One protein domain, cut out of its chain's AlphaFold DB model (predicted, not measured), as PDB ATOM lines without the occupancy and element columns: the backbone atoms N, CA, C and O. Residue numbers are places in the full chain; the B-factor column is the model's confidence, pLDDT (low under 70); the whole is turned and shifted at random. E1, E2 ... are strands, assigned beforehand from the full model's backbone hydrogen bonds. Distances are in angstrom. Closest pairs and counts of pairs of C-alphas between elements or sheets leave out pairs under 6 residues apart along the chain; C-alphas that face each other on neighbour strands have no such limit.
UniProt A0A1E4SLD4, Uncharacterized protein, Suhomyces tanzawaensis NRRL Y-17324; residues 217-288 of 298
ATOM      1  N   ILE A 217       6.379  20.791  29.769       88.81
ATOM      2  CA  ILE A 217       6.562  21.785  28.709       88.81
ATOM      3  C   ILE A 217       5.267  21.919  27.906       88.81
ATOM      4  O   ILE A 217       4.582  20.920  27.645       88.81
ATOM      5  N   VAL A 218       4.907  23.145  27.532       87.62
ATOM      6  CA  VAL A 218       3.731  23.419  26.701       87.62
ATOM      7  C   VAL A 218       4.041  23.080  25.249       87.62
ATOM      8  O   VAL A 218       4.902  23.684  24.626       87.62
ATOM      9  N   VAL A 219       3.303  22.135  24.677       85.69
ATOM     10  CA  VAL A 219       3.412  21.779  23.254       85.69
ATOM     11  C   VAL A 219       2.476  22.640  22.408       85.69
ATOM     12  O   VAL A 219       2.823  23.063  21.310       85.69
ATOM     13  N   GLU A 220       1.274  22.887  22.920       82.62
ATOM     14  CA  GLU A 220       0.248  23.703  22.276       82.62
ATOM     15  C   GLU A 220      -0.659  24.280  23.362       82.62
ATOM     16  O   GLU A 220      -0.987  23.586  24.325       82.62
ATOM     17  N   SER A 221      -1.104  25.523  23.218       84.50
ATOM     18  CA  SER A 221      -2.076  26.139  24.120       84.50
ATOM     19  C   SER A 221      -3.175  26.824  23.313       84.50
ATOM     20  O   SER A 221      -2.940  27.440  22.275       84.50
ATOM     21  N   ARG A 222      -4.413  26.716  23.793       81.50
ATOM     22  CA  ARG A 222      -5.554  27.468  23.279       81.50
ATOM     23  C   ARG A 222      -6.289  28.105  24.440       81.50
ATOM     24  O   ARG A 222      -6.668  27.433  25.396       81.50
ATOM     25  N   MET A 223      -6.518  29.406  24.341       77.06
ATOM     26  CA  MET A 223      -7.308  30.121  25.330       77.06
ATOM     27  C   MET A 223      -8.791  29.748  25.187       77.06
ATOM     28  O   MET A 223      -9.356  29.784  24.094       77.06
ATOM     29  N   ILE A 224      -9.415  29.386  26.304       72.62
ATOM     30  CA  ILE A 224     -10.846  29.122  26.437       72.62
ATOM     31  C   ILE A 224     -11.451  30.295  27.215       72.62
ATOM     32  O   ILE A 224     -11.297  30.431  28.431       72.62
ATOM     33  N   GLY A 225     -12.126  31.189  26.495       71.19
ATOM     34  CA  GLY A 225     -12.671  32.406  27.089       71.19
ATOM     35  C   GLY A 225     -11.559  33.358  27.536       71.19
ATOM     36  O   GLY A 225     -10.574  33.529  26.831       71.19
ATOM     37  N   LYS A 226     -11.712  34.013  28.694       70.88
ATOM     38  CA  LYS A 226     -10.708  34.966  29.222       70.88
ATOM     39  C   LYS A 226      -9.791  34.389  30.301       70.88
ATOM     40  O   LYS A 226      -8.730  34.958  30.571       70.88
ATOM     41  N   PHE A 227     -10.215  33.303  30.945       74.75
ATOM     42  CA  PHE A 227      -9.662  32.856  32.228       74.75
ATOM     43  C   PHE A 227      -9.151  31.418  32.226       74.75
ATOM     44  O   PHE A 227      -8.659  30.958  33.251       74.75
ATOM     45  N   LEU A 228      -9.269  30.700  31.115       79.31
ATOM     46  CA  LEU A 228      -8.856  29.307  31.026       79.31
ATOM     47  C   LEU A 228      -7.945  29.129  29.815       79.31
ATOM     48  O   LEU A 228      -8.179  29.714  28.761       79.31
ATOM     49  N   TYR A 229      -6.949  28.269  29.957       82.00
ATOM     50  CA  TYR A 229      -6.243  27.668  28.835       82.00
ATOM     51  C   TYR A 229      -6.556  26.179  28.787       82.00
ATOM     52  O   TYR A 229      -6.633  25.524  29.821       82.00
ATOM     53  N   CYS A 230      -6.717  25.642  27.585       85.81
ATOM     54  CA  CYS A 230      -6.552  24.222  27.322       85.81
ATOM     55  C   CYS A 230      -5.184  24.047  26.674       85.81
ATOM     56  O   CYS A 230      -4.929  24.614  25.610       85.81
ATOM     57  N   ALA A 231      -4.293  23.326  27.343       84.81
ATOM     58  CA  ALA A 231      -2.921  23.145  26.905       84.81
ATOM     59  C   ALA A 231      -2.617  21.661  26.703       84.81
ATOM     60  O   ALA A 231      -2.930  20.831  27.560       84.81
ATOM     61  N   LYS A 232      -1.981  21.335  25.578       85.12
ATOM     62  CA  LYS A 232      -1.266  20.076  25.396       85.12
ATOM     63  C   LYS A 232       0.106  20.227  26.026       85.12
ATOM     64  O   LYS A 232       0.867  21.129  25.678       85.12
ATOM     65  N   LEU A 233       0.408  19.334  26.944       88.69
ATOM     66  CA  LEU A 233       1.594  19.347  27.772       88.69
ATOM     67  C   LEU A 233       2.397  18.079  27.520       88.69
ATOM     68  O   LEU A 233       1.835  17.025  27.230       88.69
ATOM     69  N   ARG A 234       3.713  18.168  27.670       89.00
ATOM     70  CA  ARG A 234       4.605  17.011  27.701       89.00
ATOM     71  C   ARG A 234       5.327  16.997  29.038       89.00
ATOM     72  O   ARG A 234       5.949  17.989  29.405       89.00
ATOM     73  N   CYS A 235       5.226  15.899  29.777       88.62
ATOM     74  CA  CYS A 235       5.943  15.737  31.040       88.62
ATOM     75  C   CYS A 235       7.456  15.726  30.783       88.62
ATOM     76  O   CYS A 235       7.930  14.969  29.936       88.62
ATOM     77  N   THR A 236       8.218  16.540  31.515       86.75
ATOM     78  CA  THR A 236       9.681  16.649  31.355       86.75
ATOM     79  C   THR A 236      10.408  15.392  31.823       86.75
ATOM     80  O   THR A 236      11.464  15.063  31.294       86.75
ATOM     81  N   ARG A 237       9.835  14.660  32.787       86.06
ATOM     82  CA  ARG A 237      10.436  13.445  33.360       86.06
ATOM     83  C   ARG A 237      10.159  12.188  32.543       86.06
ATOM     84  O   ARG A 237      11.032  11.340  32.424       86.06
ATOM     85  N   THR A 238       8.935  12.038  32.041       87.25
ATOM     86  CA  THR A 238       8.472  10.801  31.380       87.25
ATOM     87  C   THR A 238       8.319  10.945  29.869       87.25
ATOM     88  O   THR A 238       8.120   9.948  29.185       87.25
ATOM     89  N   GLY A 239       8.335  12.169  29.332       80.88
ATOM     90  CA  GLY A 239       8.076  12.441  27.915       80.88
ATOM     91  C   GLY A 239       6.618  12.240  27.482       80.88
ATOM     92  O   GLY A 239       6.287  12.472  26.320       80.88
ATOM     93  N   THR A 240       5.722  11.836  28.388       87.19
ATOM     94  CA  THR A 240       4.325  11.527  28.056       87.19
ATOM     95  C   THR A 240       3.516  12.794  27.791       87.19
ATOM     96  O   THR A 240       3.606  13.766  28.545       87.19
ATOM     97  N   GLY A 241       2.705  12.768  26.731       84.62
ATOM     98  CA  GLY A 241       1.786  13.849  26.382       84.62
ATOM     99  C   GLY A 241       0.477  13.781  27.172       84.62
ATOM    100  O   GLY A 241      -0.089  12.705  27.343       84.62
ATOM    101  N   SER A 242      -0.030  14.924  27.624       84.00
ATOM    102  CA  SER A 242      -1.338  15.061  28.270       84.00
ATOM    103  C   SER A 242      -2.030  16.348  27.817       84.00
ATOM    104  O   SER A 242      -1.389  17.263  27.308       84.00
ATOM    105  N   THR A 243      -3.355  16.426  27.942       85.06
ATOM    106  CA  THR A 243      -4.108  17.670  27.701       85.06
ATOM    107  C   THR A 243      -4.735  18.105  29.011       85.06
ATOM    108  O   THR A 243      -5.365  17.284  29.670       85.06
ATOM    109  N   ALA A 244      -4.560  19.364  29.400       85.25
ATOM    110  CA  ALA A 244      -4.994  19.869  30.695       85.25
ATOM    111  C   ALA A 244      -5.647  21.249  30.593       85.25
ATOM    112  O   ALA A 244      -5.356  22.034  29.689       85.25
ATOM    113  N   ILE A 245      -6.513  21.550  31.559       83.81
ATOM    114  CA  ILE A 245      -7.113  22.871  31.735       83.81
ATOM    115  C   ILE A 245      -6.318  23.629  32.797       83.81
ATOM    116  O   ILE A 245      -6.154  23.156  33.924       83.81
ATOM    117  N   LEU A 246      -5.863  24.824  32.431       84.75
ATOM    118  CA  LEU A 246      -5.039  25.715  33.242       84.75
ATOM    119  C   LEU A 246      -5.811  27.020  33.504       84.75
ATOM    120  O   LEU A 246      -5.865  27.901  32.638       84.75
ATOM    121  N   PRO A 247      -6.474  27.152  34.665       81.31
ATOM    122  CA  PRO A 247      -7.219  28.347  35.032       81.31
ATOM    123  C   PRO A 247      -6.285  29.470  35.493       81.31
ATOM    124  O   PRO A 247      -5.362  29.224  36.259       81.31
ATOM    125  N   ARG A 248      -6.539  30.716  35.086       75.94
ATOM    126  CA  ARG A 248      -5.713  31.883  35.446       75.94
ATOM    127  C   ARG A 248      -6.526  32.984  36.118       75.94
ATOM    128  O   ARG A 248      -7.694  33.203  35.788       75.94
ATOM    129  N   THR A 249      -5.883  33.717  37.022       66.31
ATOM    130  CA  THR A 249      -6.447  34.925  37.642       66.31
ATOM    131  C   THR A 249      -6.033  36.201  36.912       66.31
ATOM    132  O   THR A 249      -6.872  37.082  36.712       66.31
ATOM    133  N   ASP A 250      -4.775  36.290  36.469       66.19
ATOM    134  CA  ASP A 250      -4.261  37.416  35.687       66.19
ATOM    135  C   ASP A 250      -4.468  37.189  34.186       66.19
ATOM    136  O   ASP A 250      -4.107  36.153  33.633       66.19
ATOM    137  N   THR A 251      -5.055  38.184  33.521       66.69
ATOM    138  CA  THR A 251      -5.342  38.132  32.080       66.69
ATOM    139  C   THR A 251      -4.224  38.687  31.201       66.69
ATOM    140  O   THR A 251      -4.286  38.533  29.985       66.69
ATOM    141  N   ARG A 252      -3.215  39.320  31.810       60.69
ATOM    142  CA  ARG A 252      -2.079  39.953  31.120       60.69
ATOM    143  C   ARG A 252      -0.985  38.968  30.718       60.69
ATOM    144  O   ARG A 252      -0.134  39.314  29.914       60.69
ATOM    145  N   PHE A 253      -0.982  37.789  31.323       66.25
ATOM    146  CA  PHE A 253       0.037  36.769  31.125       66.25
ATOM    147  C   PHE A 253      -0.446  35.749  30.086       66.25
ATOM    148  O   PHE A 253      -1.566  35.259  30.203       66.25
ATOM    149  N   GLU A 254       0.379  35.399  29.104       77.69
ATOM    150  CA  GLU A 254       0.024  34.427  28.069       77.69
ATOM    151  C   GLU A 254       0.846  33.142  28.191       77.69
ATOM    152  O   GLU A 254       2.015  33.176  28.556       77.69
ATOM    153  N   VAL A 255       0.200  32.006  27.901       81.50
ATOM    154  CA  VAL A 255       0.856  30.695  27.814       81.50
ATOM    155  C   VAL A 255       1.272  30.478  26.366       81.50
ATOM    156  O   VAL A 255       0.404  30.327  25.499       81.50
ATOM    157  N   HIS A 256       2.566  30.400  26.103       83.38
ATOM    158  CA  HIS A 256       3.122  30.139  24.786       83.38
ATOM    159  C   HIS A 256       3.591  28.693  24.639       83.38
ATOM    160  O   HIS A 256       3.669  27.919  25.593       83.38
ATOM    161  N   LYS A 257       3.869  28.314  23.392       84.62
ATOM    162  CA  LYS A 257       4.554  27.061  23.096       84.62
ATOM    163  C   LYS A 257       5.964  27.105  23.696       84.62
ATOM    164  O   LYS A 257       6.594  28.156  23.706       84.62
ATOM    165  N   ASP A 258       6.425  25.954  24.167       84.69
ATOM    166  CA  ASP A 258       7.723  25.717  24.797       84.69
ATOM    167  C   ASP A 258       7.894  26.373  26.181       84.69
ATOM    168  O   ASP A 258       8.940  26.225  26.813       84.69
ATOM    169  N   ASP A 259       6.837  26.996  26.718       85.38
ATOM    170  CA  ASP A 259       6.821  27.455  28.104       85.38
ATOM    171  C   ASP A 259       6.966  26.278  29.073       85.38
ATOM    172  O   ASP A 259       6.336  25.220  28.934       85.38
ATOM    173  N   LEU A 260       7.775  26.488  30.108       86.88
ATOM    174  CA  LEU A 260       7.999  25.517  31.166       86.88
ATOM    175  C   LEU A 260       6.991  25.725  32.295       86.88
ATOM    176  O   LEU A 260       6.895  26.806  32.875       86.88
ATOM    177  N   LEU A 261       6.262  24.666  32.636       88.00
ATOM    178  CA  LEU A 261       5.246  24.668  33.678       88.00
ATOM    179  C   LEU A 261       5.664  23.850  34.896       88.00
ATOM    180  O   LEU A 261       6.153  22.717  34.801       88.00
ATOM    181  N   VAL A 262       5.337  24.385  36.066       87.06
ATOM    182  CA  VAL A 262       5.292  23.621  37.312       87.06
ATOM    183  C   VAL A 262       3.837  23.305  37.618       87.06
ATOM    184  O   VAL A 262       3.047  24.211  37.887       87.06
ATOM    185  N   LEU A 263       3.500  22.020  37.570       86.75
ATOM    186  CA  LEU A 263       2.208  21.461  37.940       86.75
ATOM    187  C   LEU A 263       2.382  20.564  39.174       86.75
ATOM    188  O   LEU A 263       3.432  19.941  39.322       86.75
ATOM    189  N   PRO A 264       1.375  20.467  40.054       82.69
ATOM    190  CA  PRO A 264       1.383  19.497  41.138       82.69
ATOM    191  C   PRO A 264       1.252  18.069  40.586       82.69
ATOM    192  O   PRO A 264       0.659  17.855  39.529       82.69
ATOM    193  N   ASP A 265       1.728  17.080  41.347       81.06
ATOM    194  CA  ASP A 265       1.703  15.662  40.948       81.06
ATOM    195  C   ASP A 265       0.293  15.121  40.671       81.06
ATOM    196  O   ASP A 265       0.121  14.130  39.961       81.06
ATOM    197  N   ARG A 266      -0.733  15.748  41.258       80.94
ATOM    198  CA  ARG A 266      -2.133  15.356  41.092       80.94
ATOM    199  C   ARG A 266      -2.969  16.533  40.595       80.94
ATOM    200  O   ARG A 266      -2.813  17.642  41.112       80.94
ATOM    201  N   PRO A 267      -3.891  16.301  39.644       81.00
ATOM    202  CA  PRO A 267      -4.829  17.327  39.222       81.00
ATOM    203  C   PRO A 267      -5.748  17.713  40.377       81.00
ATOM    204  O   PRO A 267      -6.108  16.886  41.216       81.00
ATOM    205  N   SER A 268      -6.148  18.980  40.414       77.25
ATOM    206  CA  SER A 268      -7.065  19.482  41.439       77.25
ATOM    207  C   SER A 268      -8.484  18.954  41.239       77.25
ATOM    208  O   SER A 268      -9.227  18.776  42.198       77.25
ATOM    209  N   ASN A 269      -8.881  18.754  39.983       75.69
ATOM    210  CA  ASN A 269     -10.148  18.145  39.604       75.69
ATOM    211  C   ASN A 269     -10.021  17.556  38.192       75.69
ATOM    212  O   ASN A 269      -9.129  17.941  37.445       75.69
ATOM    213  N   ASN A 270     -10.947  16.688  37.807       76.88
ATOM    214  CA  ASN A 270     -11.100  16.194  36.448       76.88
ATOM    215  C   ASN A 270     -12.434  16.694  35.889       76.88
ATOM    216  O   ASN A 270     -13.474  16.549  36.529       76.88
ATOM    217  N   GLN A 271     -12.410  17.298  34.706       69.38
ATOM    218  CA  GLN A 271     -13.601  17.819  34.046       69.38
ATOM    219  C   GLN A 271     -13.916  17.031  32.791       69.38
ATOM    220  O   GLN A 271     -13.058  16.841  31.937       69.38
ATOM    221  N   ASN A 272     -15.161  16.580  32.685       64.75
ATOM    222  CA  ASN A 272     -15.638  15.881  31.505       64.75
ATOM    223  C   ASN A 272     -16.168  16.899  30.489       64.75
ATOM    224  O   ASN A 272     -17.196  17.535  30.717       64.75
ATOM    225  N   ILE A 273     -15.465  17.036  29.368       65.50
ATOM    226  CA  ILE A 273     -15.850  17.886  28.247       65.50
ATOM    227  C   ILE A 273     -16.037  16.983  27.027       65.50
ATOM    228  O   ILE A 273     -15.080  16.383  26.550       65.50
ATOM    229  N   LEU A 274     -17.269  16.882  26.515       58.59
ATOM    230  CA  LEU A 274     -17.620  16.044  25.348       58.59
ATOM    231  C   LEU A 274     -17.231  14.561  25.481       58.59
ATOM    232  O   LEU A 274     -16.882  13.921  24.496       58.59
ATOM    233  N   GLY A 275     -17.275  14.002  26.691       57.47
ATOM    234  CA  GLY A 275     -16.868  12.615  26.931       57.47
ATOM    235  C   GLY A 275     -15.363  12.439  27.140       57.47
ATOM    236  O   GLY A 275     -14.926  11.334  27.446       57.47
ATOM    237  N   VAL A 276     -14.573  13.512  27.036       66.25
ATOM    238  CA  VAL A 276     -13.141  13.507  27.339       66.25
ATOM    239  C   VAL A 276     -12.924  14.038  28.749       66.25
ATOM    240  O   VAL A 276     -13.314  15.159  29.077       66.25
ATOM    241  N   VAL A 277     -12.279  13.234  29.592       73.19
ATOM    242  CA  VAL A 277     -11.914  13.629  30.955       73.19
ATOM    243  C   VAL A 277     -10.586  14.378  30.918       73.19
ATOM    244  O   VAL A 277      -9.544  13.794  30.629       73.19
ATOM    245  N   LEU A 278     -10.628  15.675  31.211       77.75
ATOM    246  CA  LEU A 278      -9.466  16.554  31.223       77.75
ATOM    247  C   LEU A 278      -9.068  16.922  32.661       77.75
ATOM    248  O   LEU A 278      -9.911  17.421  33.415       77.75
ATOM    249  N   PRO A 279      -7.797  16.737  33.058       84.00
ATOM    250  CA  PRO A 279      -7.293  17.227  34.331       84.00
ATOM    251  C   PRO A 279      -7.289  18.759  34.383       84.00
ATOM    252  O   PRO A 279      -6.881  19.438  33.439       84.00
ATOM    253  N   VAL A 280      -7.712  19.306  35.520       81.25
ATOM    254  CA  VAL A 280      -7.692  20.735  35.842       81.25
ATOM    255  C   VAL A 280      -6.658  20.986  36.927       81.25
ATOM    256  O   VAL A 280      -6.734  20.405  38.013       81.25
ATOM    257  N   PHE A 281      -5.741  21.911  36.668       83.50
ATOM    258  CA  PHE A 281      -4.736  22.336  37.637       83.50
ATOM    259  C   PHE A 281      -5.009  23.776  38.046       83.50
ATOM    260  O   PHE A 281      -4.654  24.694  37.323       83.50
ATOM    261  N   TYR A 282      -5.638  23.996  39.203       77.69
ATOM    262  CA  TYR A 282      -5.857  25.354  39.724       77.69
ATOM    263  C   TYR A 282      -4.566  26.013  40.208       77.69
ATOM    264  O   TYR A 282      -4.475  27.231  40.301       77.69
ATOM    265  N   GLN A 283      -3.570  25.203  40.541       77.38
ATOM    266  CA  GLN A 283      -2.264  25.667  40.964       77.38
ATOM    267  C   GLN A 283      -1.266  25.234  39.915       77.38
ATOM    268  O   GLN A 283      -1.114  24.045  39.647       77.38
ATOM    269  N   TRP A 284      -0.635  26.221  39.304       83.56
ATOM    270  CA  TRP A 284       0.400  26.037  38.310       83.56
ATOM    271  C   TRP A 284       1.195  27.332  38.198       83.56
ATOM    272  O   TRP A 284       0.711  28.404  38.568       83.56
ATOM    273  N   LYS A 285       2.428  27.226  37.716       80.06
ATOM    274  CA  LYS A 285       3.296  28.377  37.457       80.06
ATOM    275  C   LYS A 285       3.961  28.217  36.105       80.06
ATOM    276  O   LYS A 285       4.311  27.095  35.740       80.06
ATOM    277  N   ILE A 286       4.171  29.332  35.413       80.44
ATOM    278  CA  ILE A 286       5.101  29.386  34.287       80.44
ATOM    279  C   ILE A 286       6.457  29.811  34.828       80.44
ATOM    280  O   ILE A 286       6.576  30.830  35.509       80.44
ATOM    281  N   LEU A 287       7.477  29.025  34.520       77.19
ATOM    282  CA  LEU A 287       8.858  29.417  34.711       77.19
ATOM    283  C   LEU A 287       9.296  30.172  33.461       77.19
ATOM    284  O   LEU A 287       9.701  29.574  32.467       77.19
ATOM    285  N   HIS A 288       9.231  31.500  33.523       61.31
ATOM    286  CA  HIS A 288       9.897  32.355  32.546       61.31
ATOM    287  C   HIS A 288      11.402  32.358  32.848       61.31
ATOM    288  O   HIS A 288      11.941  33.278  33.461       61.31
TER     289      HIS A 288
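What this domain is: This is residues 217 to 288 of the 298 residues of an uncharacterized protein of Suhomyces tanzawaensis NRRL Y-17324 (UniProt A0A1E4SLD4). A strongly twisted sheet of three long strands, E1, E2 and E3, is the main part, with two small two-stranded pieces set about it. The short pair E4 and E7 lies over one face of the sheet, near the first residue of E1, while the hairpin of E5 and E6 continues past the edge strand E3 and reaches away from the body at its turn. The printed part has 72 residues with seven named strands, E1 to E7 in order along the chain, and no named helix: the class is all strand. The three sheets have the orders E1 - E2 - E3, E4 - E7 and E5 - E6, each antiparallel. The whole is compact, with a radius of gyration of the C-alphas of 11.4 A and spans of 32 by 31 by 19 A.

How they stand to each other: Start at E1, residues 217 to 224, and go on through E2, residues 228 to 235, to E3, residues 241 to 247. These three form a meander, each strand the antiparallel neighbour of the one before. E1 and E2 are a hairpin at 165 degrees between their directions; look there for N 222 and O 230, within hydrogen-bond range at 2.8 A, and N 217 and O 234 at 2.9 A. E2 and E3 are a hairpin at 149 degrees, with N 231 and O 244 within hydrogen-bond range at 2.9 A. E1 bends by 67 degrees at residue 220 and E2 by 57 degrees at residue 232. E1 and E3 are the edge strands. Next along the printed part comes E4, residues 260 to 262; its closest C-alpha to E1 is that of Leu 260, 4.7 A from that of Ile 217. E4 and E2 are near each other, with 6 pairs of C-alphas within 10 A. Go on to E5, residues 269 to 273, and E6, residues 276 to 280, a hairpin at 146 degrees, where N 271 and O 278 are within hydrogen-bond range at 2.8 A. E6 has 10 pairs of C-alphas within 8 A of E3, the closest being those of Ile 245 and Val 280, 4.7 A apart. Last is E7, residues 285 to 287, antiparallel to E4 at 141 degrees, with N 287 and O 260 within hydrogen-bond range at 2.8 A. Among the pairs that are apart are E1 and E5, and E5 and E7.

Where its parts are: Find C-alpha 217 at (6.562, 21.785, 28.709), where E1 begins; it ends 19.0 A away at C-alpha 224, (-10.846, 29.122, 26.437). E2 covers 20.1 A from residue 228 to 235, and E3 covers 19.1 A from 241 to 247. E4 has three residues, 260 to 262. E5 runs 12.7 A from residue 269 to 273, and E6 runs 12.4 A from 276 to 280. E7 has three residues and ends at C-alpha 287, (8.858, 29.417, 34.711).

The domain as a whole: The two C-alphas farthest apart are those of Gly 275 and His 288, at 33.7 A, while those of Ile 217 and His 288 are 11.7 A apart. The printed part has no cut. The link from E3 to E4, residues 248 to 259, is long; the one from E4 to E5 is short, and the other four are tight. The mean pLDDT of the printed part is 79.2. Look for values under 70 in residues 249 to 253, residues 271 to 276 and residue 288 of this predicted model.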